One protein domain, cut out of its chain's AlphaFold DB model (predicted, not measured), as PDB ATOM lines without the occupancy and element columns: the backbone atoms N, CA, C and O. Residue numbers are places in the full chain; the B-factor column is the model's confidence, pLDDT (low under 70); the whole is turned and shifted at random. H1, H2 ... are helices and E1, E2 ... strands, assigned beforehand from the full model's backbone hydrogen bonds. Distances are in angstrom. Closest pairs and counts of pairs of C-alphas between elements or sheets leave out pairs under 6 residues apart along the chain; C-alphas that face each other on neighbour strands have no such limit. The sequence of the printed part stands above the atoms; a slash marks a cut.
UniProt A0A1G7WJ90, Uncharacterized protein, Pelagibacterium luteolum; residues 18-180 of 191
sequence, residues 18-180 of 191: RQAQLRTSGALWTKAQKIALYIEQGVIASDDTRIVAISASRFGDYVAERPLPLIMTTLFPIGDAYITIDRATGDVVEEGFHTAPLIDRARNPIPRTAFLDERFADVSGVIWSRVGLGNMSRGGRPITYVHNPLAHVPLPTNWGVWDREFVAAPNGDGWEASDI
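AT A GLANCE: This is residues 18 to 180 of the 191 residues of an uncharacterized protein of Pelagibacterium luteolum (UniProt A0A1G7WJ90). A twisted sheet of five strands, E1, E4, E5, E6 and E7, has the long helix H1 over its edge strand E1, and a separate two-stranded hairpin, E2 and E3, reaches away like an arm. The hairpin and the far end of H1 lie toward opposite ends of the longest axis, and long loops join much of the rest. The printed part has 163 residues, with two named helices and seven named strands in the order H1 E1 H2 E2 E3 E4 E5 E6 E7. The larger sheet runs E1 E4 E5 E6 E7 and is mixed; the class is mixed, helices and strands, with 71 residues, under half, in named elements. The whole is compact, with a radius of gyration of the C-alphas of 17.1 A and spans of 65 by 45 by 39 A.

IN THESE COORDINATES: H1, residues 18 to 40, begins at C-alpha 18 (43.321, -33.444, -17.530) and is 33.2 A long. E1 is residues 51 to 55, 13.1 A, and H2 is residues 72 to 75, 5.2 A. E2, residues 78 to 85, is 21.1 A long, and E3, residues 92 to 99, is 19.9 A. E4 is residues 125 to 129, 13.5 A, and E5 is residues 144 to 147, 10.0 A. E6, residues 164 to 171, is 21.1 A long. E7, residues 174 to 179, is 17.0 A long and ends at C-alpha 179 (35.944, -28.170, 4.164).

HOW THE PARTS SIT: H1 is on the larger sheet at a height over the sheet of 8.3 A; it lies over E1 and runs along the strands, only just, at 27 degrees to E1 on the local plane. Their closest C-alphas, of Lys 31 and Val 52, are 6.8 A apart. E1 and E4 are parallel, with N 54 and O 127 within hydrogen-bond range at 2.9 A. E4 and E5 form an antiparallel hairpin, with N 128 and O 144 at 2.8 A. E5 and E6 are parallel, with N 166 and O 145 at 2.8 A. E6 and E7 form an antiparallel hairpin, with N 169 and O 176 at 2.9 A. H2 only grazes this sheet with residues 72 to 75. H1 touches H2 with residues 21 to 25 alone; the closest C-alphas, of Gln 21 and Thr 74, are 5.9 A apart. E2 and E3 form an antiparallel hairpin, with N 79 and O 98 at 2.7 A; both are apart from H1. In H1 every O i to N i+4 pair is within hydrogen-bond range; H2 is too short for such a pair.

THE WHOLE: The two C-alphas farthest apart, of Gly 42 and Ala 88, are 64.5 A apart. The printed part has no cut. The long links are E1 to H2, E3 to E4, E4 to E5 and E5 to E6. The mean pLDDT of the printed part is 91.2; residues 133 to 140, in the link from E4 to E5, are under 70.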
ATOM      1  N   ARG A  18      43.750 -34.440 -16.537       87.81
ATOM      2  CA  ARG A  18      43.321 -33.444 -17.530       87.81
ATOM      3  C   ARG A  18      42.034 -33.860 -18.245       87.81
ATOM      4  O   ARG A  18      41.137 -33.045 -18.434       87.81
ATOM      5  N   GLN A  19      41.909 -35.130 -18.634       88.75
ATOM      6  CA  GLN A  19      40.693 -35.630 -19.285       88.75
ATOM      7  C   GLN A  19      39.495 -35.601 -18.331       88.75
ATOM      8  O   GLN A  19      38.377 -35.299 -18.756       88.75
ATOM      9  N   ALA A  20      39.731 -35.876 -17.046       90.06
ATOM     10  CA  ALA A  20      38.720 -35.756 -16.013       90.06
ATOM     11  C   ALA A  20      38.262 -34.303 -15.848       90.06
ATOM     12  O   ALA A  20      37.068 -34.053 -15.995       90.06
ATOM     13  N   GLN A  21      39.186 -33.350 -15.701       91.12
ATOM     14  CA  GLN A  21      38.887 -31.914 -15.614       91.12
ATOM     15  C   GLN A  21      38.111 -31.393 -16.830       91.12
ATOM     16  O   GLN A  21      37.138 -30.655 -16.688       91.12
ATOM     17  N   LEU A  22      38.487 -31.796 -18.049       91.88
ATOM     18  CA  LEU A  22      37.769 -31.386 -19.260       91.88
ATOM     19  C   LEU A  22      36.337 -31.926 -19.287       91.88
ATOM     20  O   LEU A  22      35.410 -31.224 -19.698       91.88
ATOM     21  N   ARG A  23      36.139 -33.166 -18.835       91.38
ATOM     22  CA  ARG A  23      34.810 -33.772 -18.783       91.38
ATOM     23  C   ARG A  23      33.935 -33.156 -17.698       91.38
ATOM     24  O   ARG A  23      32.752 -32.942 -17.947       91.38
ATOM     25  N   THR A  24      34.490 -32.888 -16.520       92.88
ATOM     26  CA  THR A  24      33.761 -32.253 -15.414       92.88
ATOM     27  C   THR A  24      33.393 -30.818 -15.766       92.88
ATOM     28  O   THR A  24      32.228 -30.455 -15.626       92.88
ATOM     29  N   SER A  25      34.323 -30.055 -16.348       93.69
ATOM     30  CA  SER A  25      34.065 -28.699 -16.856       93.69
ATOM     31  C   SER A  25      32.953 -28.687 -17.903       93.69
ATOM     32  O   SER A  25      32.030 -27.881 -17.832       93.69
ATOM     33  N   GLY A  26      33.007 -29.613 -18.869       94.50
ATOM     34  CA  GLY A  26      31.970 -29.739 -19.893       94.50
ATOM     35  C   GLY A  26      30.604 -30.097 -19.303       94.50
ATOM     36  O   GLY A  26      29.602 -29.494 -19.674       94.50
ATOM     37  N   ALA A  27      30.560 -31.036 -18.352       95.12
ATOM     38  CA  ALA A  27      29.323 -31.422 -17.677       95.12
ATOM     39  C   ALA A  27      28.711 -30.262 -16.879       95.12
ATOM     40  O   ALA A  27      27.498 -30.066 -16.949       95.12
ATOM     41  N   LEU A  28      29.537 -29.496 -16.158       96.69
ATOM     42  CA  LEU A  28      29.108 -28.296 -15.444       96.69
ATOM     43  C   LEU A  28      28.519 -27.271 -16.413       96.69
ATOM     44  O   LEU A  28      27.376 -26.864 -16.238       96.69
ATOM     45  N   TRP A  29      29.261 -26.924 -17.467       95.88
ATOM     46  CA  TRP A  29      28.833 -25.953 -18.473       95.88
ATOM     47  C   TRP A  29      27.490 -26.328 -19.106       95.88
ATOM     48  O   TRP A  29      26.554 -25.534 -19.109       95.88
ATOM     49  N   THR A  30      27.355 -27.567 -19.591       97.00
ATOM     50  CA  THR A  30      26.107 -28.035 -20.211       97.00
ATOM     51  C   THR A  30      24.926 -27.985 -19.240       97.00
ATOM     52  O   THR A  30      23.815 -27.650 -19.648       97.00
ATOM     53  N   LYS A  31      25.136 -28.320 -17.962       97.62
ATOM     54  CA  LYS A  31      24.067 -28.304 -16.954       97.62
ATOM     55  C   LYS A  31      23.701 -26.886 -16.519       97.62
ATOM     56  O   LYS A  31      22.515 -26.613 -16.403       97.62
ATOM     57  N   ALA A  32      24.675 -25.991 -16.367       97.19
ATOM     58  CA  ALA A  32      24.435 -24.577 -16.080       97.19
ATOM     59  C   ALA A  32      23.598 -23.917 -17.189       97.19
ATOM     60  O   ALA A  32      22.586 -23.285 -16.909       97.19
ATOM     61  N   GLN A  33      23.925 -24.176 -18.461       97.06
ATOM     62  CA  GLN A  33      23.118 -23.699 -19.591       97.06
ATOM     63  C   GLN A  33      21.687 -24.251 -19.581       97.06
ATOM     64  O   GLN A  33      20.746 -23.556 -19.958       97.06
ATOM     65  N   LYS A  34      21.502 -25.512 -19.168       97.62
ATOM     66  CA  LYS A  34      20.162 -26.096 -19.030       97.62
ATOM     67  C   LYS A  34      19.379 -25.491 -17.875       97.62
ATOM     68  O   LYS A  34      18.183 -25.303 -18.032       97.62
ATOM     69  N   ILE A  35      20.043 -25.171 -16.768       97.56
ATOM     70  CA  ILE A  35      19.432 -24.456 -15.649       97.56
ATOM     71  C   ILE A  35      18.910 -23.093 -16.115       97.56
ATOM     72  O   ILE A  35      17.728 -22.832 -15.930       97.56
ATOM     73  N   ALA A  36      19.737 -22.291 -16.794       95.38
ATOM     74  CA  ALA A  36      19.314 -20.997 -17.334       95.38
ATOM     75  C   ALA A  36      18.086 -21.138 -18.255       95.38
ATOM     76  O   ALA A  36      17.082 -20.457 -18.073       95.38
ATOM     77  N   LEU A  37      18.110 -22.116 -19.169       97.12
ATOM     78  CA  LEU A  37      16.966 -22.410 -20.037       97.12
ATOM     79  C   LEU A  37      15.704 -22.807 -19.250       97.12
ATOM     80  O   LEU A  37      14.600 -22.424 -19.625       97.12
ATOM     81  N   TYR A  38      15.836 -23.596 -18.181       97.69
ATOM     82  CA  TYR A  38      14.695 -24.007 -17.358       97.69
ATOM     83  C   TYR A  38      14.105 -22.857 -16.543       97.69
ATOM     84  O   TYR A  38      12.892 -22.845 -16.346       97.69
ATOM     85  N   ILE A  39      14.928 -21.889 -16.130       96.44
ATOM     86  CA  ILE A  39      14.463 -20.637 -15.520       96.44
ATOM     87  C   ILE A  39      13.668 -19.831 -16.553       96.44
ATOM     88  O   ILE A  39      12.521 -19.472 -16.298       96.44
ATOM     89  N   GLU A  40      14.224 -19.615 -17.751       96.44
ATOM     90  CA  GLU A  40      13.556 -18.873 -18.834       96.44
ATOM     91  C   GLU A  40      12.212 -19.498 -19.245       96.44
ATOM     92  O   GLU A  40      11.261 -18.790 -19.573       96.44
ATOM     93  N   GLN A  41      12.119 -20.830 -19.220       97.50
ATOM     94  CA  GLN A  41      10.900 -21.575 -19.549       97.50
ATOM     95  C   GLN A  41       9.897 -21.671 -18.388       97.50
ATOM     96  O   GLN A  41       8.796 -22.181 -18.595       97.50
ATOM     97  N   GLY A  42      10.265 -21.239 -17.177       96.81
ATOM     98  CA  GLY A  42       9.441 -21.392 -15.975       96.81
ATOM     99  C   GLY A  42       9.265 -22.846 -15.518       96.81
ATOM    100  O   GLY A  42       8.287 -23.163 -14.845       96.81
ATOM    101  N   VAL A  43      10.179 -23.745 -15.900       97.69
ATOM    102  CA  VAL A  43      10.183 -25.156 -15.461       97.69
ATOM    103  C   VAL A  43      10.627 -25.270 -14.000       97.69
ATOM    104  O   VAL A  43      10.163 -26.156 -13.286       97.69
ATOM    105  N   ILE A  44      11.522 -24.379 -13.575       96.88
ATOM    106  CA  ILE A  44      11.957 -24.202 -12.186       96.88
ATOM    107  C   ILE A  44      11.789 -22.733 -11.805       96.88
ATOM    108  O   ILE A  44      11.900 -21.854 -12.666       96.88
ATOM    109  N   ALA A  45      11.512 -22.465 -10.534       95.62
ATOM    110  CA  ALA A  45      11.327 -21.112 -10.044       95.62
ATOM    111  C   ALA A  45      12.676 -20.391  -9.883       95.62
ATOM    112  O   ALA A  45      13.736 -20.998  -9.692       95.62
ATOM    113  N   SER A  46      12.652 -19.060  -9.970       93.06
ATOM    114  CA  SER A  46      13.860 -18.235  -9.829       93.06
ATOM    115  C   SER A  46      14.453 -18.282  -8.418       93.06
ATOM    116  O   SER A  46      15.645 -18.027  -8.259       93.06
ATOM    117  N   ASP A  47      13.653 -18.638  -7.416       96.31
ATOM    118  CA  ASP A  47      14.020 -18.792  -6.007       96.31
ATOM    119  C   ASP A  47      14.317 -20.248  -5.598       96.31
ATOM    120  O   ASP A  47      14.660 -20.498  -4.444       96.31
ATOM    121  N   ASP A  48      14.262 -21.206  -6.531       97.00
ATOM    122  CA  ASP A  48      14.666 -22.586  -6.258       97.00
ATOM    123  C   ASP A  48      16.189 -22.706  -6.087       97.00
ATOM    124  O   ASP A  48      16.976 -22.124  -6.841       97.00
ATOM    125  N   THR A  49      16.625 -23.547  -5.142       97.19
ATOM    126  CA  THR A  49      18.026 -23.981  -5.054       97.19
ATOM    127  C   THR A  49      18.353 -24.943  -6.197       97.19
ATOM    128  O   THR A  49      17.673 -25.947  -6.414       97.19
ATOM    129  N   ARG A  50      19.440 -24.674  -6.922       97.56
ATOM    130  CA  ARG A  50      19.783 -25.337  -8.186       97.56
ATOM    131  C   ARG A  50      21.147 -25.998  -8.089       97.56
ATOM    132  O   ARG A  50      22.189 -25.361  -8.216       97.56
ATOM    133  N   ILE A  51      21.142 -27.309  -7.869       97.19
ATOM    134  CA  ILE A  51      22.358 -28.094  -7.643       97.19
ATOM    135  C   ILE A  51      22.722 -28.906  -8.883       97.19
ATOM    136  O   ILE A  51      21.894 -29.608  -9.467       97.19
ATOM    137  N   VAL A  52      24.001 -28.876  -9.254       97.56
ATOM    138  CA  VAL A  52      24.544 -29.685 -10.347       97.56
ATOM    139  C   VAL A  52      25.230 -30.934  -9.793       97.56
ATOM    140  O   VAL A  52      26.253 -30.852  -9.128       97.56
ATOM    141  N   ALA A  53      24.711 -32.119 -10.111       94.81
ATOM    142  CA  ALA A  53      25.366 -33.382  -9.763       94.81
ATOM    143  C   ALA A  53      26.331 -33.847 -10.872       94.81
ATOM    144  O   ALA A  53      25.936 -34.001 -12.037       94.81
ATOM    145  N   ILE A  54      27.593 -34.108 -10.510       93.75
ATOM    146  CA  ILE A  54      28.646 -34.602 -11.407       93.75
ATOM    147  C   ILE A  54      29.327 -35.818 -10.778       93.75
ATOM    148  O   ILE A  54      29.871 -35.756  -9.680       93.75
ATOM    149  N   SER A  55      29.347 -36.929 -11.518       88.94
ATOM    150  CA  SER A  55      30.077 -38.133 -11.120       88.94
ATOM    151  C   SER A  55      31.357 -38.312 -11.935       88.94
ATOM    152  O   SER A  55      31.342 -38.216 -13.166       88.94
ATOM    153  N   ALA A  56      32.443 -38.671 -11.252       86.06
ATOM    154  CA  ALA A  56      33.696 -39.120 -11.857       86.06
ATOM    155  C   ALA A  56      33.877 -40.642 -11.817       86.06
ATOM    156  O   ALA A  56      34.992 -41.134 -11.964       86.06
ATOM    157  N   SER A  57      32.788 -41.406 -11.698       83.50
ATOM    158  CA  SER A  57      32.811 -42.878 -11.665       83.50
ATOM    159  C   SER A  57      33.580 -43.532 -12.804       83.50
ATOM    160  O   SER A  57      34.245 -44.542 -12.603       83.50
ATOM    161  N   ARG A  58      33.564 -42.924 -13.994       84.00
ATOM    162  CA  ARG A  58      34.336 -43.408 -15.146       84.00
ATOM    163  C   ARG A  58      35.852 -43.207 -15.006       84.00
ATOM    164  O   ARG A  58      36.602 -43.860 -15.721       84.00
ATOM    165  N   PHE A  59      36.298 -42.316 -14.130       82.38
ATOM    166  CA  PHE A  59      37.713 -42.150 -13.801       82.38
ATOM    167  C   PHE A  59      38.102 -42.891 -12.516       82.38
ATOM    168  O   PHE A  59      39.288 -43.042 -12.261       82.38
ATOM    169  N   GLY A  60      37.134 -43.400 -11.746       74.19
ATOM    170  CA  GLY A  60      37.359 -44.330 -10.639       74.19
ATOM    171  C   GLY A  60      38.480 -43.900  -9.691       74.19
ATOM    172  O   GLY A  60      38.457 -42.800  -9.137       74.19
ATOM    173  N   ASP A  61      39.463 -44.782  -9.516       73.44
ATOM    174  CA  ASP A  61      40.608 -44.567  -8.625       73.44
ATOM    175  C   ASP A  61      41.715 -43.684  -9.247       73.44
ATOM    176  O   ASP A  61      42.651 -43.308  -8.551       73.44
ATOM    177  N   TYR A  62      41.604 -43.278 -10.521       78.00
ATOM    178  CA  TYR A  62      42.566 -42.364 -11.162       78.00
ATOM    179  C   TYR A  62      42.433 -40.907 -10.713       78.00
ATOM    180  O   TYR A  62      43.252 -40.067 -11.081       78.00
ATOM    181  N   VAL A  63      41.373 -40.587  -9.977       79.44
ATOM    182  CA  VAL A  63      41.102 -39.243  -9.482       79.44
ATOM    183  C   VAL A  63      41.230 -39.265  -7.967       79.44
ATOM    184  O   VAL A  63      40.526 -40.014  -7.291       79.44
ATOM    185  N   ALA A  64      42.135 -38.450  -7.434       77.31
ATOM    186  CA  ALA A  64      42.306 -38.307  -5.997       77.31
ATOM    187  C   ALA A  64      41.150 -37.495  -5.375       77.31
ATOM    188  O   ALA A  64      40.619 -36.576  -5.998       77.31
ATOM    189  N   GLU A  65      40.766 -37.833  -4.136       81.00
ATOM    190  CA  GLU A  65      39.906 -36.971  -3.286       81.00
ATOM    191  C   GLU A  65      40.704 -36.164  -2.278       81.00
ATOM    192  O   GLU A  65      40.153 -35.282  -1.624       81.00
ATOM    193  N   ARG A  66      41.971 -36.521  -2.077       84.62
ATOM    194  CA  ARG A  66      42.823 -35.916  -1.065       84.62
ATOM    195  C   ARG A  66      44.075 -35.341  -1.725       84.62
ATOM    196  O   ARG A  66      44.588 -35.981  -2.644       84.62
ATOM    197  N   PRO A  67      44.561 -34.178  -1.260       85.50
ATOM    198  CA  PRO A  67      43.971 -33.341  -0.196       85.50
ATOM    199  C   PRO A  67      42.639 -32.675  -0.604       85.50
ATOM    200  O   PRO A  67      41.711 -32.589   0.204       85.50
ATOM    201  N   LEU A  68      42.486 -32.339  -1.888       91.25
ATOM    202  CA  LEU A  68      41.255 -31.788  -2.455       91.25
ATOM    203  C   LEU A  68      40.637 -32.737  -3.489       91.25
ATOM    204  O   LEU A  68      41.364 -33.418  -4.217       91.25
ATOM    205  N   PRO A  69      39.300 -32.768  -3.602       92.19
ATOM    206  CA  PRO A  69      38.647 -33.495  -4.672       92.19
ATOM    207  C   PRO A  69      38.827 -32.758  -5.996       92.19
ATOM    208  O   PRO A  69      38.820 -31.529  -6.048       92.19
ATOM    209  N   LEU A  70      38.939 -33.504  -7.100       92.44
ATOM    210  CA  LEU A  70      39.187 -32.939  -8.436       92.44
ATOM    211  C   LEU A  70      38.211 -31.829  -8.829       92.44
ATOM    212  O   LEU A  70      38.587 -30.905  -9.553       92.44
ATOM    213  N   ILE A  71      36.966 -31.911  -8.357       94.19
ATOM    214  CA  ILE A  71      35.965 -30.888  -8.631       94.19
ATOM    215  C   ILE A  71      36.413 -29.499  -8.150       94.19
ATOM    216  O   ILE A  71      36.177 -28.531  -8.863       94.19
ATOM    217  N   MET A  72      37.171 -29.393  -7.052       95.31
ATOM    218  CA  MET A  72      37.727 -28.115  -6.582       95.31
ATOM    219  C   MET A  72      38.659 -27.498  -7.624       95.31
ATOM    220  O   MET A  72      38.515 -26.331  -7.962       95.31
ATOM    221  N   THR A  73      39.529 -28.309  -8.234       93.00
ATOM    222  CA  THR A  73      40.419 -27.873  -9.329       93.00
ATOM    223  C   THR A  73      39.683 -27.613 -10.648       93.00
ATOM    224  O   THR A  73      40.288 -27.187 -11.621       93.00
ATOM    225  N   THR A  74      38.389 -27.929 -10.737       92.50
ATOM    226  CA  THR A  74      37.551 -27.573 -11.893       92.50
ATOM    227  C   THR A  74      36.848 -26.234 -11.666       92.50
ATOM    228  O   THR A  74      36.670 -25.464 -12.607       92.50
ATOM    229  N   LEU A  75      36.427 -25.977 -10.426       95.75
ATOM    230  CA  LEU A  75      35.592 -24.837 -10.047       95.75
ATOM    231  C   LEU A  75      36.403 -23.591  -9.673       95.75
ATOM    232  O   LEU A  75      35.940 -22.477  -9.929       95.75
ATOM    233  N   PHE A  76      37.593 -23.800  -9.109       95.88
ATOM    234  CA  PHE A  76      38.501 -22.771  -8.608       95.88
ATOM    235  C   PHE A  76      39.893 -22.899  -9.245       95.88
ATOM    236  O   PHE A  76      40.273 -24.006  -9.650       95.88
ATOM    237  N   PRO A  77      40.677 -21.799  -9.323       94.81
ATOM    238  CA  PRO A  77      41.973 -21.754 -10.003       94.81
ATOM    239  C   PRO A  77      43.098 -22.432  -9.202       94.81
ATOM    240  O   PRO A  77      44.196 -21.901  -9.047       94.81
ATOM    241  N   ILE A  78      42.812 -23.629  -8.694       93.81
ATOM    242  CA  ILE A  78      43.669 -24.452  -7.851       93.81
ATOM    243  C   ILE A  78      44.416 -25.452  -8.739       93.81
ATOM    244  O   ILE A  78      43.823 -26.161  -9.567       93.81
ATOM    245  N   GLY A  79      45.734 -25.474  -8.584       91.69
ATOM    246  CA  GLY A  79      46.675 -26.371  -9.242       91.69
ATOM    247  C   GLY A  79      47.146 -27.499  -8.328       91.69
ATOM    248  O   GLY A  79      46.414 -27.964  -7.456       91.69
ATOM    249  N   ASP A  80      48.366 -27.964  -8.577       89.88
ATOM    250  CA  ASP A  80      48.952 -29.097  -7.864       89.88
ATOM    251  C   ASP A  80      49.426 -28.693  -6.462       89.88
ATOM    252  O   ASP A  80      49.848 -27.555  -6.242       89.88
ATOM    253  N   ALA A  81      49.349 -29.633  -5.518       90.62
ATOM    254  CA  ALA A  81      49.870 -29.445  -4.169       90.62
ATOM    255  C   ALA A  81      51.408 -29.433  -4.176       90.62
ATOM    256  O   ALA A  81      52.023 -30.218  -4.904       90.62
ATOM    257  N   TYR A  82      52.023 -28.591  -3.346       92.88
ATOM    258  CA  TYR A  82      53.474 -28.523  -3.167       92.88
ATOM    259  C   TYR A  82      53.856 -28.507  -1.686       92.88
ATOM    260  O   TYR A  82      53.065 -28.111  -0.830       92.88
ATOM    261  N   ILE A  83      55.088 -28.940  -1.410       94.06
ATOM    262  CA  ILE A  83      55.744 -28.852  -0.106       94.06
ATOM    263  C   ILE A  83      57.166 -28.342  -0.354       94.06
ATOM    264  O   ILE A  83      57.882 -28.883  -1.203       94.06
ATOM    265  N   THR A  84      57.575 -27.320   0.388       95.00
ATOM    266  CA  THR A  84      58.938 -26.786   0.410       95.00
ATOM    267  C   THR A  84      59.633 -27.281   1.673       95.00
ATOM    268  O   THR A  84      59.128 -27.105   2.781       95.00
ATOM    269  N   ILE A  85      60.803 -27.900   1.504       96.19
ATOM    270  CA  ILE A  85      61.590 -28.485   2.596       96.19
ATOM    271  C   ILE A  85      62.904 -27.714   2.727       96.19
ATOM    272  O   ILE A  85      63.618 -27.538   1.733       96.19
ATOM    273  N   ASP A  86      63.244 -27.278   3.941       95.25
ATOM    274  CA  ASP A  86      64.562 -26.722   4.239       95.25
ATOM    275  C   ASP A  86      65.626 -27.808   4.050       95.25
ATOM    276  O   ASP A  86      65.589 -28.878   4.655       95.25
ATOM    277  N   ARG A  87      66.604 -27.546   3.182       95.38
ATOM    278  CA  ARG A  87      67.616 -28.547   2.829       95.38
ATOM    279  C   ARG A  87      68.584 -28.861   3.977       95.38
ATOM    280  O   ARG A  87      69.170 -29.943   3.978       95.38
ATOM    281  N   ALA A  88      68.822 -27.915   4.878       95.50
ATOM    282  CA  ALA A  88      69.768 -28.052   5.976       95.50
ATOM    283  C   ALA A  88      69.143 -28.757   7.186       95.50
ATOM    284  O   ALA A  88      69.823 -29.567   7.813       95.50
ATOM    285  N   THR A  89      67.877 -28.473   7.501       95.25
ATOM    286  CA  THR A  89      67.189 -29.053   8.667       95.25
ATOM    287  C   THR A  89      66.288 -30.236   8.314       95.25
ATOM    288  O   THR A  89      66.097 -31.125   9.139       95.25
ATOM    289  N   GLY A  90      65.790 -30.295   7.076       92.88
ATOM    290  CA  GLY A  90      64.775 -31.258   6.651       92.88
ATOM    291  C   GLY A  90      63.351 -30.865   7.052       92.88
ATOM    292  O   GLY A  90      62.435 -31.657   6.831       92.88
ATOM    293  N   ASP A  91      63.152 -29.671   7.615       95.00
ATOM    294  CA  ASP A  91      61.841 -29.207   8.071       95.00
ATOM    295  C   ASP A  91      60.961 -28.752   6.902       95.00
ATOM    296  O   ASP A  91      61.441 -28.174   5.924       95.00
ATOM    297  N   VAL A  92      59.648 -28.967   7.020       94.12
ATOM    298  CA  VAL A  92      58.666 -28.362   6.110       94.12
ATOM    299  C   VAL A  92      58.545 -26.882   6.453       94.12
ATOM    300  O   VAL A  92      58.136 -26.532   7.558       94.12
ATOM    301  N   VAL A  93      58.899 -26.017   5.504       95.50
ATOM    302  CA  VAL A  93      58.831 -24.555   5.678       95.50
ATOM    303  C   VAL A  93      57.610 -23.938   5.010       95.50
ATOM    304  O   VAL A  93      57.205 -22.836   5.368       95.50
ATOM    305  N   GLU A  94      57.022 -24.635   4.039       93.44
ATOM    306  CA  GLU A  94      55.848 -24.170   3.310       93.44
ATOM    307  C   GLU A  94      55.111 -25.358   2.692       93.44
ATOM    308  O   GLU A  94      55.733 -26.299   2.198       93.44
ATOM    309  N   GLU A  95      53.789 -25.295   2.669       92.62
ATOM    310  CA  GLU A  95      52.939 -26.218   1.927       92.62
ATOM    311  C   GLU A  95      51.730 -25.468   1.369       92.62
ATOM    312  O   GLU A  95      51.296 -24.458   1.925       92.62
ATOM    313  N   GLY A  96      51.190 -25.936   0.247       92.38
ATOM    314  CA  GLY A  96      50.058 -25.269  -0.381       92.38
ATOM    315  C   GLY A  96      49.698 -25.840  -1.741       92.38
ATOM    316  O   GLY A  96      50.011 -26.986  -2.063       92.38
ATOM    317  N   PHE A  97      49.033 -25.019  -2.553       93.50
ATOM    318  CA  PHE A  97      48.660 -25.343  -3.927       93.50
ATOM    319  C   PHE A  97      49.165 -24.267  -4.877       93.50
ATOM    320  O   PHE A  97      49.028 -23.075  -4.608       93.50
ATOM    321  N   HIS A  98      49.699 -24.673  -6.024       93.38
ATOM    322  CA  HIS A  98      50.015 -23.727  -7.085       93.38
ATOM    323  C   HIS A  98      48.744 -23.112  -7.673       93.38
ATOM    324  O   HIS A  98      47.712 -23.773  -7.789       93.38
ATOM    325  N   THR A  99      48.829 -21.868  -8.137       92.50
ATOM    326  CA  THR A  99      47.750 -21.252  -8.912       92.50
ATOM    327  C   THR A  99      47.703 -21.855 -10.312       92.50
ATOM    328  O   THR A  99      48.695 -21.852 -11.040       92.50
ATOM    329  N   ALA A 100      46.529 -22.322 -10.727       93.19
ATOM    330  CA  ALA A 100      46.281 -22.790 -12.084       93.19
ATOM    331  C   ALA A 100      45.000 -22.129 -12.607       93.19
ATOM    332  O   ALA A 100      43.912 -22.602 -12.313       93.19
ATOM    333  N   PRO A 101      45.067 -21.040 -13.389       92.75
ATOM    334  CA  PRO A 101      43.854 -20.359 -13.849       92.75
ATOM    335  C   PRO A 101      43.139 -21.099 -14.989       92.75
ATOM    336  O   PRO A 101      41.969 -20.832 -15.259       92.75
ATOM    337  N   LEU A 102      43.823 -22.020 -15.677       93.81
ATOM    338  CA  LEU A 102      43.367 -22.619 -16.930       93.81
ATOM    339  C   LEU A 102      43.492 -24.153 -16.934       93.81
ATOM    340  O   LEU A 102      44.371 -24.751 -16.311       93.81
ATOM    341  N   ILE A 103      42.604 -24.814 -17.675       88.38
ATOM    342  CA  ILE A 103      42.730 -26.207 -18.114       88.38
ATOM    343  C   ILE A 103      43.094 -26.179 -19.594       88.38
ATOM    344  O   ILE A 103      42.291 -25.770 -20.441       88.38
ATOM    345  N   ASP A 104      44.294 -26.648 -19.912       87.56
ATOM    346  CA  ASP A 104      44.746 -26.762 -21.292       87.56
ATOM    347  C   ASP A 104      43.905 -27.774 -22.078       87.56
ATOM    348  O   ASP A 104      43.626 -28.890 -21.626       87.56
ATOM    349  N   ARG A 105      43.579 -27.421 -23.322       87.06
ATOM    350  CA  ARG A 105      43.027 -28.344 -24.322       87.06
ATOM    351  C   ARG A 105      43.517 -27.960 -25.712       87.06
ATOM    352  O   ARG A 105      44.007 -26.860 -25.904       87.06
ATOM    353  N   ALA A 106      43.315 -28.838 -26.693       83.06
ATOM    354  CA  ALA A 106      43.792 -28.639 -28.068       83.06
ATOM    355  C   ALA A 106      43.255 -27.377 -28.779       83.06
ATOM    356  O   ALA A 106      43.833 -26.945 -29.768       83.06
ATOM    357  N   ARG A 107      42.128 -26.818 -28.317       86.06
ATOM    358  CA  ARG A 107      41.595 -25.528 -28.790       86.06
ATOM    359  C   ARG A 107      41.871 -24.442 -27.746       86.06
ATOM    360  O   ARG A 107      42.995 -24.272 -27.311       86.06
ATOM    361  N   ASN A 108      40.832 -23.740 -27.306       88.81
ATOM    362  CA  ASN A 108      40.975 -22.640 -26.358       88.81
ATOM    363  C   ASN A 108      41.013 -23.180 -24.929       88.81
ATOM    364  O   ASN A 108      40.120 -23.959 -24.608       88.81
ATOM    365  N   PRO A 109      41.945 -22.782 -24.059       90.94
ATOM    366  CA  PRO A 109      41.942 -23.223 -22.664       90.94
ATOM    367  C   PRO A 109      40.604 -22.919 -21.966       90.94
ATOM    368  O   PRO A 109      39.869 -22.011 -22.361       90.94
ATOM    369  N   ILE A 110      40.259 -23.720 -20.957       91.94
ATOM    370  CA  ILE A 110      39.045 -23.528 -20.149       91.94
ATOM    371  C   ILE A 110      39.438 -22.852 -18.832       91.94
ATOM    372  O   ILE A 110      40.288 -23.402 -18.135       91.94
ATOM    373  N   PRO A 111      38.846 -21.706 -18.463       93.00
ATOM    374  CA  PRO A 111      39.062 -21.109 -17.149       93.00
ATOM    375  C   PRO A 111      38.624 -22.037 -16.013       93.00
ATOM    376  O   PRO A 111      37.542 -22.618 -16.071       93.00
ATOM    377  N   ARG A 112      39.437 -22.132 -14.959       93.25
ATOM    378  CA  ARG A 112      39.108 -22.822 -13.699       93.25
ATOM    379  C   ARG A 112      38.416 -21.881 -12.714       93.25
ATOM    380  O   ARG A 112      38.666 -21.922 -11.524       93.25
ATOM    381  N   THR A 113      37.605 -20.959 -13.206       93.75
ATOM    382  CA  THR A 113      37.026 -19.869 -12.406       93.75
ATOM    383  C   THR A 113      35.508 -19.929 -12.411       93.75
ATOM    384  O   THR A 113      34.861 -18.903 -12.256       93.75
ATOM    385  N   ALA A 114      34.920 -21.109 -12.636       95.12
ATOM    386  CA  ALA A 114      33.475 -21.244 -12.791       95.12
ATOM    387  C   ALA A 114      32.713 -20.699 -11.574       95.12
ATOM    388  O   ALA A 114      31.705 -20.034 -11.741       95.12
ATOM    389  N   PHE A 115      33.219 -20.926 -10.361       96.44
ATOM    390  CA  PHE A 115      32.605 -20.423  -9.126       96.44
ATOM    391  C   PHE A 115      33.099 -19.029  -8.717       96.44
ATOM    392  O   PHE A 115      32.775 -18.549  -7.641       96.44
ATOM    393  N   LEU A 116      33.867 -18.373  -9.587       94.81
ATOM    394  CA  LEU A 116      34.307 -16.984  -9.458       94.81
ATOM    395  C   LEU A 116      33.791 -16.135 -10.637       94.81
ATOM    396  O   LEU A 116      34.343 -15.080 -10.935       94.81
ATOM    397  N   ASP A 117      32.779 -16.629 -11.351       94.94
ATOM    398  CA  ASP A 117      32.230 -16.025 -12.559       94.94
ATOM    399  C   ASP A 117      30.699 -15.981 -12.481       94.94
ATOM    400  O   ASP A 117      30.038 -17.016 -12.377       94.94
ATOM    401  N   GLU A 118      30.139 -14.774 -12.577       95.81
ATOM    402  CA  GLU A 118      28.698 -14.492 -12.498       95.81
ATOM    403  C   GLU A 118      27.860 -15.301 -13.497       95.81
ATOM    404  O   GLU A 118      26.686 -15.576 -13.261       95.81
ATOM    405  N   ARG A 119      28.454 -15.776 -14.601       95.56
ATOM    406  CA  ARG A 119      27.759 -16.644 -15.569       95.56
ATOM    407  C   ARG A 119      27.285 -17.970 -14.971       95.56
ATOM    408  O   ARG A 119      26.500 -18.670 -15.609       95.56
ATOM    409  N   PHE A 120      27.777 -18.344 -13.793       97.31
ATOM    410  CA  PHE A 120      27.353 -19.533 -13.062       97.31
ATOM    411  C   PHE A 120      26.543 -19.209 -11.799       97.31
ATOM    412  O   PHE A 120      26.231 -20.139 -11.058       97.31
ATOM    413  N   ALA A 121      26.165 -17.949 -11.550       97.38
ATOM    414  CA  ALA A 121      25.418 -17.534 -10.355       97.38
ATOM    415  C   ALA A 121      24.040 -18.218 -10.211       97.38
ATOM    416  O   ALA A 121      23.525 -18.380  -9.102       97.38
ATOM    417  N   ASP A 122      23.465 -18.724 -11.306       97.31
ATOM    418  CA  ASP A 122      22.252 -19.549 -11.264       97.31
ATOM    419  C   ASP A 122      22.472 -20.948 -10.665       97.31
ATOM    420  O   ASP A 122      21.503 -21.629 -10.329       97.31
ATOM    421  N   VAL A 123      23.716 -21.403 -10.521       98.31
ATOM    422  CA  VAL A 123      24.063 -22.688  -9.905       98.31
ATOM    423  C   VAL A 123      24.403 -22.463  -8.435       98.31
ATOM    424  O   VAL A 123      25.402 -21.823  -8.127       98.31
ATOM    425  N   SER A 124      23.628 -23.052  -7.525       98.12
ATOM    426  CA  SER A 124      23.845 -22.962  -6.073       98.12
ATOM    427  C   SER A 124      25.107 -23.688  -5.607       98.12
ATOM    428  O   SER A 124      25.765 -23.280  -4.655       98.12
ATOM    429  N   GLY A 125      25.449 -24.785  -6.279       97.94
ATOM    430  CA  GLY A 125      26.617 -25.587  -5.952       97.94
ATOM    431  C   GLY A 125      26.678 -26.882  -6.751       97.94
ATOM    432  O   GLY A 125      25.805 -27.180  -7.577       97.94
ATOM    433  N   VAL A 126      27.722 -27.669  -6.499       97.94
ATOM    434  CA  VAL A 126      27.961 -28.951  -7.167       97.94
ATOM    435  C   VAL A 126      28.006 -30.084  -6.154       97.94
ATOM    436  O   VAL A 126      28.767 -30.039  -5.193       97.94
ATOM    437  N   ILE A 127      27.242 -31.143  -6.429       95.69
ATOM    438  CA  ILE A 127      27.427 -32.446  -5.790       95.69
ATOM    439  C   ILE A 127      28.431 -33.250  -6.612       95.69
ATOM    440  O   ILE A 127      28.270 -33.432  -7.824       95.69
ATOM    441  N   TRP A 128      29.438 -33.779  -5.933       93.69
ATOM    442  CA  TRP A 128      30.526 -34.554  -6.497       93.69
ATOM    443  C   TRP A 128      30.625 -35.938  -5.863       93.69
ATOM    444  O   TRP A 128      30.567 -36.091  -4.644       93.69
ATOM    445  N   SER A 129      30.844 -36.953  -6.699       90.31
ATOM    446  CA  SER A 129      31.300 -38.261  -6.230       90.31
ATOM    447  C   SER A 129      32.091 -39.004  -7.301       90.31
ATOM    448  O   SER A 129      31.694 -39.082  -8.470       90.31
ATOM    449  N   ARG A 130      33.190 -39.647  -6.905       86.19
ATOM    450  CA  ARG A 130      33.889 -40.630  -7.749       86.19
ATOM    451  C   ARG A 130      33.251 -42.008  -7.747       86.19
ATOM    452  O   ARG A 130      33.645 -42.845  -8.553       86.19
ATOM    453  N   VAL A 131      32.311 -42.293  -6.852       82.31
ATOM    454  CA  VAL A 131      31.698 -43.620  -6.788       82.31
ATOM    455  C   VAL A 131      30.485 -43.655  -7.713       82.31
ATOM    456  O   VAL A 131      29.615 -42.791  -7.673       82.31
ATOM    457  N   GLY A 132      30.453 -44.643  -8.610       73.38
ATOM    458  CA  GLY A 132      29.308 -44.867  -9.491       73.38
ATOM    459  C   GLY A 132      28.148 -45.538  -8.761       73.38
ATOM    460  O   GLY A 132      28.362 -46.318  -7.838       73.38
ATOM    461  N   LEU A 133      26.921 -45.297  -9.233       67.00
ATOM    462  CA  LEU A 133      25.691 -45.862  -8.658       67.00
ATOM    463  C   LEU A 133      25.703 -47.400  -8.582       67.00
ATOM    464  O   LEU A 133      25.158 -47.967  -7.641       67.00
ATOM    465  N   GLY A 134      26.369 -48.067  -9.533       65.56
ATOM    466  CA  GLY A 134      26.503 -49.528  -9.576       65.56
ATOM    467  C   GLY A 134      27.534 -50.117  -8.608       65.56
ATOM    468  O   GLY A 134      27.636 -51.336  -8.505       65.56
ATOM    469  N   ASN A 135      28.298 -49.291  -7.885       66.19
ATOM    470  CA  ASN A 135      29.279 -49.763  -6.910       66.19
ATOM    471  C   ASN A 135      28.597 -50.050  -5.562       66.19
ATOM    472  O   ASN A 135      28.775 -49.336  -4.576       66.19
ATOM    473  N   MET A 136      27.752 -51.083  -5.562       59.06
ATOM    474  CA  MET A 136      26.914 -51.464  -4.422       59.06
ATOM    475  C   MET A 136      27.681 -52.180  -3.302       59.06
ATOM    476  O   MET A 136      27.134 -52.345  -2.218       59.06
ATOM    477  N   SER A 137      28.927 -52.597  -3.548       61.59
ATOM    478  CA  SER A 137      29.747 -53.375  -2.610       61.59
ATOM    479  C   SER A 137      30.606 -52.529  -1.665       61.59
ATOM    480  O   SER A 137      31.185 -53.073  -0.728       61.59
ATOM    481  N   ARG A 138      30.713 -51.209  -1.880       64.56
ATOM    482  CA  ARG A 138      31.445 -50.313  -0.971       64.56
ATOM    483  C   ARG A 138      30.560 -49.892   0.206       64.56
ATOM    484  O   ARG A 138      29.446 -49.417   0.004       64.56
ATOM    485  N   GLY A 139      31.095 -50.013   1.425       61.12
ATOM    486  CA  GLY A 139      30.429 -49.579   2.660       61.12
ATOM    487  C   GLY A 139      30.300 -48.056   2.809       61.12
ATOM    488  O   GLY A 139      29.447 -47.599   3.557       61.12
ATOM    489  N   GLY A 140      31.101 -47.278   2.071       68.38
ATOM    490  CA  GLY A 140      31.038 -45.814   2.039       68.38
ATOM    491  C   GLY A 140      30.820 -45.285   0.622       68.38
ATOM    492  O   GLY A 140      31.393 -45.801  -0.345       68.38
ATOM    493  N   ARG A 141      29.997 -44.241   0.497       73.19
ATOM    494  CA  ARG A 141      29.691 -43.558  -0.766       73.19
ATOM    495  C   ARG A 141      29.966 -42.070  -0.582       73.19
ATOM    496  O   ARG A 141      29.020 -41.349  -0.315       73.19
ATOM    497  N   PRO A 142      31.231 -41.631  -0.717       83.44
ATOM    498  CA  PRO A 142      31.586 -40.252  -0.445       83.44
ATOM    499  C   PRO A 142      30.822 -39.320  -1.387       83.44
ATOM    500  O   PRO A 142      30.935 -39.442  -2.615       83.44
ATOM    501  N   ILE A 143      30.053 -38.415  -0.802       90.00
ATOM    502  CA  ILE A 143      29.374 -37.309  -1.456       90.00
ATOM    503  C   ILE A 143      30.012 -36.028  -0.938       90.00
ATOM    504  O   ILE A 143      29.983 -35.727   0.253       90.00
ATOM    505  N   THR A 144      30.594 -35.266  -1.853       94.19
ATOM    506  CA  THR A 144      31.119 -33.936  -1.563       94.19
ATOM    507  C   THR A 144      30.169 -32.896  -2.121       94.19
ATOM    508  O   THR A 144      29.760 -32.999  -3.278       94.19
ATOM    509  N   TYR A 145      29.860 -31.880  -1.326       96.88
ATOM    510  CA  TYR A 145      29.189 -30.682  -1.804       96.88
ATOM    511  C   TYR A 145      30.174 -29.518  -1.866       96.88
ATOM    512  O   TYR A 145      30.979 -29.335  -0.957       96.88
ATOM    513  N   VAL A 146      30.127 -28.746  -2.948       97.88
ATOM    514  CA  VAL A 146      30.893 -27.506  -3.097       97.88
ATOM    515  C   VAL A 146      29.910 -26.376  -3.351       97.88
ATOM    516  O   VAL A 146      29.191 -26.405  -4.355       97.88
ATOM    517  N   HIS A 147      29.883 -25.398  -2.450       98.19
ATOM    518  CA  HIS A 147      29.056 -24.200  -2.574       98.19
ATOM    519  C   HIS A 147      29.595 -23.285  -3.674       98.19
ATOM    520  O   HIS A 147      30.809 -23.108  -3.797       98.19
ATOM    521  N   ASN A 148      28.695 -22.687  -4.456       98.12
ATOM    522  CA  ASN A 148      29.053 -21.567  -5.316       98.12
ATOM    523  C   ASN A 148      28.939 -20.265  -4.505       98.12
ATOM    524  O   ASN A 148      27.825 -19.902  -4.124       98.12
ATOM    525  N   PRO A 149      30.045 -19.548  -4.245       97.25
ATOM    526  CA  PRO A 149      30.000 -18.320  -3.460       97.25
ATOM    527  C   PRO A 149      29.218 -17.186  -4.137       97.25
ATOM    528  O   PRO A 149      28.780 -16.265  -3.453       97.25
ATOM    529  N   LEU A 150      29.028 -17.251  -5.459       97.31
ATOM    530  CA  LEU A 150      28.267 -16.266  -6.235       97.31
ATOM    531  C   LEU A 150      26.814 -16.698  -6.490       97.31
ATOM    532  O   LEU A 150      26.124 -16.098  -7.309       97.31
ATOM    533  N   ALA A 151      26.334 -17.761  -5.841       97.81
ATOM    534  CA  ALA A 151      24.980 -18.256  -6.057       97.81
ATOM    535  C   ALA A 151      23.910 -17.207  -5.712       97.81
ATOM    536  O   ALA A 151      23.860 -16.712  -4.587       97.81
ATOM    537  N   HIS A 152      22.973 -16.958  -6.631       97.31
ATOM    538  CA  HIS A 152      21.793 -16.127  -6.352       97.31
ATOM    539  C   HIS A 152      20.884 -16.741  -5.281       97.31
ATOM    540  O   HIS A 152      20.299 -16.029  -4.469       97.31
ATOM    541  N   VAL A 153      20.772 -18.071  -5.283       97.81
ATOM    542  CA  VAL A 153      20.005 -18.844  -4.300       97.81
ATOM    543  C   VAL A 153      20.941 -19.897  -3.705       97.81
ATOM    544  O   VAL A 153      21.032 -21.000  -4.252       97.81
ATOM    545  N   PRO A 154      21.714 -19.584  -2.651       97.12
ATOM    546  CA  PRO A 154      22.646 -20.538  -2.057       97.12
ATOM    547  C   PRO A 154      21.901 -21.647  -1.304       97.12
ATOM    548  O   PRO A 154      20.825 -21.430  -0.745       97.12
ATOM    549  N   LEU A 155      22.494 -22.843  -1.257       96.25
ATOM    550  CA  LEU A 155      22.049 -23.874  -0.323       96.25
ATOM    551  C   LEU A 155      22.530 -23.485   1.089       96.25
ATOM    552  O   LEU A 155      23.684 -23.081   1.233       96.25
ATOM    553  N   PRO A 156      21.710 -23.630   2.142       95.38
ATOM    554  CA  PRO A 156      22.189 -23.504   3.512       95.38
ATOM    555  C   PRO A 156      23.349 -24.464   3.797       95.38
ATOM    556  O   PRO A 156      23.336 -25.617   3.356       95.38
ATOM    557  N   THR A 157      24.340 -23.994   4.552       96.00
ATOM    558  CA  THR A 157      25.447 -24.842   5.002       96.00
ATOM    559  C   THR A 157      24.980 -25.855   6.044       96.00
ATOM    560  O   THR A 157      23.952 -25.656   6.698       96.00
ATOM    561  N   ASN A 158      25.743 -26.934   6.234       93.81
ATOM    562  CA  ASN A 158      25.447 -27.990   7.206       93.81
ATOM    563  C   ASN A 158      24.099 -28.684   6.956       93.81
ATOM    564  O   ASN A 158      23.381 -29.042   7.890       93.81
ATOM    565  N   TRP A 159      23.764 -28.932   5.686       89.88
ATOM    566  CA  TRP A 159      22.553 -29.686   5.324       89.88
ATOM    567  C   TRP A 159      22.562 -31.130   5.875       89.88
ATOM    568  O   TRP A 159      21.517 -31.768   5.988       89.88
ATOM    569  N   GLY A 160      23.738 -31.657   6.242       82.75
ATOM    570  CA  GLY A 160      23.876 -32.885   7.038       82.75
ATOM    571  C   GLY A 160      23.886 -34.196   6.247       82.75
ATOM    572  O   GLY A 160      23.813 -35.267   6.839       82.75
ATOM    573  N   VAL A 161      23.978 -34.134   4.915       87.12
ATOM    574  CA  VAL A 161      23.978 -35.322   4.034       87.12
ATOM    575  C   VAL A 161      25.291 -35.505   3.261       87.12
ATOM    576  O   VAL A 161      25.406 -36.419   2.446       87.12
ATOM    577  N   TRP A 162      26.268 -34.629   3.495       91.81
ATOM    578  CA  TRP A 162      27.557 -34.618   2.808       91.81
ATOM    579  C   TRP A 162      28.628 -35.258   3.685       91.81
ATOM    580  O   TRP A 162      28.672 -35.016   4.887       91.81
ATOM    581  N   ASP A 163      29.533 -36.023   3.079       91.31
ATOM    582  CA  ASP A 163      30.748 -36.476   3.761       91.31
ATOM    583  C   ASP A 163      31.792 -35.354   3.846       91.31
ATOM    584  O   ASP A 163      32.673 -35.383   4.701       91.31
ATOM    585  N   ARG A 164      31.723 -34.397   2.914       93.62
ATOM    586  CA  ARG A 164      32.568 -33.199   2.843       93.62
ATOM    587  C   ARG A 164      31.755 -32.038   2.303       93.62
ATOM    588  O   ARG A 164      31.003 -32.222   1.340       93.62
ATOM    589  N   GLU A 165      31.945 -30.855   2.858       96.19
ATOM    590  CA  GLU A 165      31.205 -29.663   2.453       96.19
ATOM    591  C   GLU A 165      32.166 -28.487   2.330       96.19
ATOM    592  O   GLU A 165      32.731 -28.031   3.314       96.19
ATOM    593  N   PHE A 166      32.368 -28.004   1.107       97.19
ATOM    594  CA  PHE A 166      33.292 -26.915   0.832       97.19
ATOM    595  C   PHE A 166      32.570 -25.585   0.701       97.19
ATOM    596  O   PHE A 166      31.713 -25.433  -0.174       97.19
ATOM    597  N   VAL A 167      32.979 -24.612   1.510       97.12
ATOM    598  CA  VAL A 167      32.523 -23.220   1.438       97.12
ATOM    599  C   VAL A 167      33.697 -22.342   1.034       97.12
ATOM    600  O   VAL A 167      34.774 -22.450   1.616       97.12
ATOM    601  N   ALA A 168      33.482 -21.475   0.043       95.81
ATOM    602  CA  ALA A 168      34.399 -20.394  -0.290       95.81
ATOM    603  C   ALA A 168      33.870 -19.088   0.317       95.81
ATOM    604  O   ALA A 168      32.759 -18.671  -0.006       95.81
ATOM    605  N   ALA A 169      34.646 -18.454   1.193       92.31
ATOM    606  CA  ALA A 169      34.306 -17.180   1.821       92.31
ATOM    607  C   ALA A 169      35.284 -16.077   1.374       92.31
ATOM    608  O   ALA A 169      36.453 -16.383   1.125       92.31
ATOM    609  N   PRO A 170      34.849 -14.808   1.266       91.12
ATOM    610  CA  PRO A 170      35.761 -13.706   0.988       91.12
ATOM    611  C   PRO A 170      36.803 -13.579   2.107       91.12
ATOM    612  O   PRO A 170      36.445 -13.567   3.285       91.12
ATOM    613  N   ASN A 171      38.077 -13.451   1.743       91.12
ATOM    614  CA  ASN A 171      39.177 -13.195   2.669       91.12
ATOM    615  C   ASN A 171      40.130 -12.161   2.047       91.12
ATOM    616  O   ASN A 171      40.848 -12.457   1.088       91.12
ATOM    617  N   GLY A 172      40.099 -10.929   2.565       89.88
ATOM    618  CA  GLY A 172      40.808  -9.791   1.975       89.88
ATOM    619  C   GLY A 172      40.364  -9.536   0.531       89.88
ATOM    620  O   GLY A 172      39.171  -9.415   0.262       89.88
ATOM    621  N   ASP A 173      41.328  -9.504  -0.390       87.88
ATOM    622  CA  ASP A 173      41.095  -9.351  -1.835       87.88
ATOM    623  C   ASP A 173      40.824 -10.691  -2.556       87.88
ATOM    624  O   ASP A 173      40.779 -10.747  -3.786       87.88
ATOM    625  N   GLY A 174      40.695 -11.793  -1.810       86.94
ATOM    626  CA  GLY A 174      40.589 -13.147  -2.350       86.94
ATOM    627  C   GLY A 174      39.446 -13.970  -1.761       86.94
ATOM    628  O   GLY A 174      38.550 -13.466  -1.086       86.94
ATOM    629  N   TRP A 175      39.496 -15.271  -2.041       90.19
ATOM    630  CA  TRP A 175      38.567 -16.269  -1.519       90.19
ATOM    631  C   TRP A 175      39.341 -17.357  -0.791       90.19
ATOM    632  O   TRP A 175      40.352 -17.848  -1.295       90.19
ATOM    633  N   GLU A 176      38.822 -17.776   0.353       93.31
ATOM    634  CA  GLU A 176      39.323 -18.914   1.108       93.31
ATOM    635  C   GLU A 176      38.305 -20.048   1.048       93.31
ATOM    636  O   GLU A 176      37.146 -19.867   1.421       93.31
ATOM    637  N   ALA A 177      38.732 -21.213   0.556       93.25
ATOM    638  CA  ALA A 177      37.897 -22.404   0.469       93.25
ATOM    639  C   ALA A 177      38.266 -23.399   1.575       93.25
ATOM    640  O   ALA A 177      39.411 -23.845   1.644       93.25
ATOM    641  N   SER A 178      37.291 -23.792   2.392       94.38
ATOM    642  CA  SER A 178      37.482 -24.724   3.510       94.38
ATOM    643  C   SER A 178      36.444 -25.844   3.488       94.38
ATOM    644  O   SER A 178      35.309 -25.637   3.061       94.38
ATOM    645  N   ASP A 179      36.850 -27.042   3.918       94.94
ATOM    646  CA  ASP A 179      35.944 -28.170   4.164       94.94
ATOM    647  C   ASP A 179      35.377 -28.040   5.582       94.94
ATOM    648  O   ASP A 179      36.062 -28.351   6.555       94.94
ATOM    649  N   ILE A 180      34.144 -27.552   5.709       94.94
ATOM    650  CA  ILE A 180      33.537 -27.215   7.007       94.94
ATOM    651  C   ILE A 180      33.135 -28.448   7.827       94.94
ATOM    652  O   ILE A 180      32.775 -28.313   8.994       94.94
TER     653      ILE A 180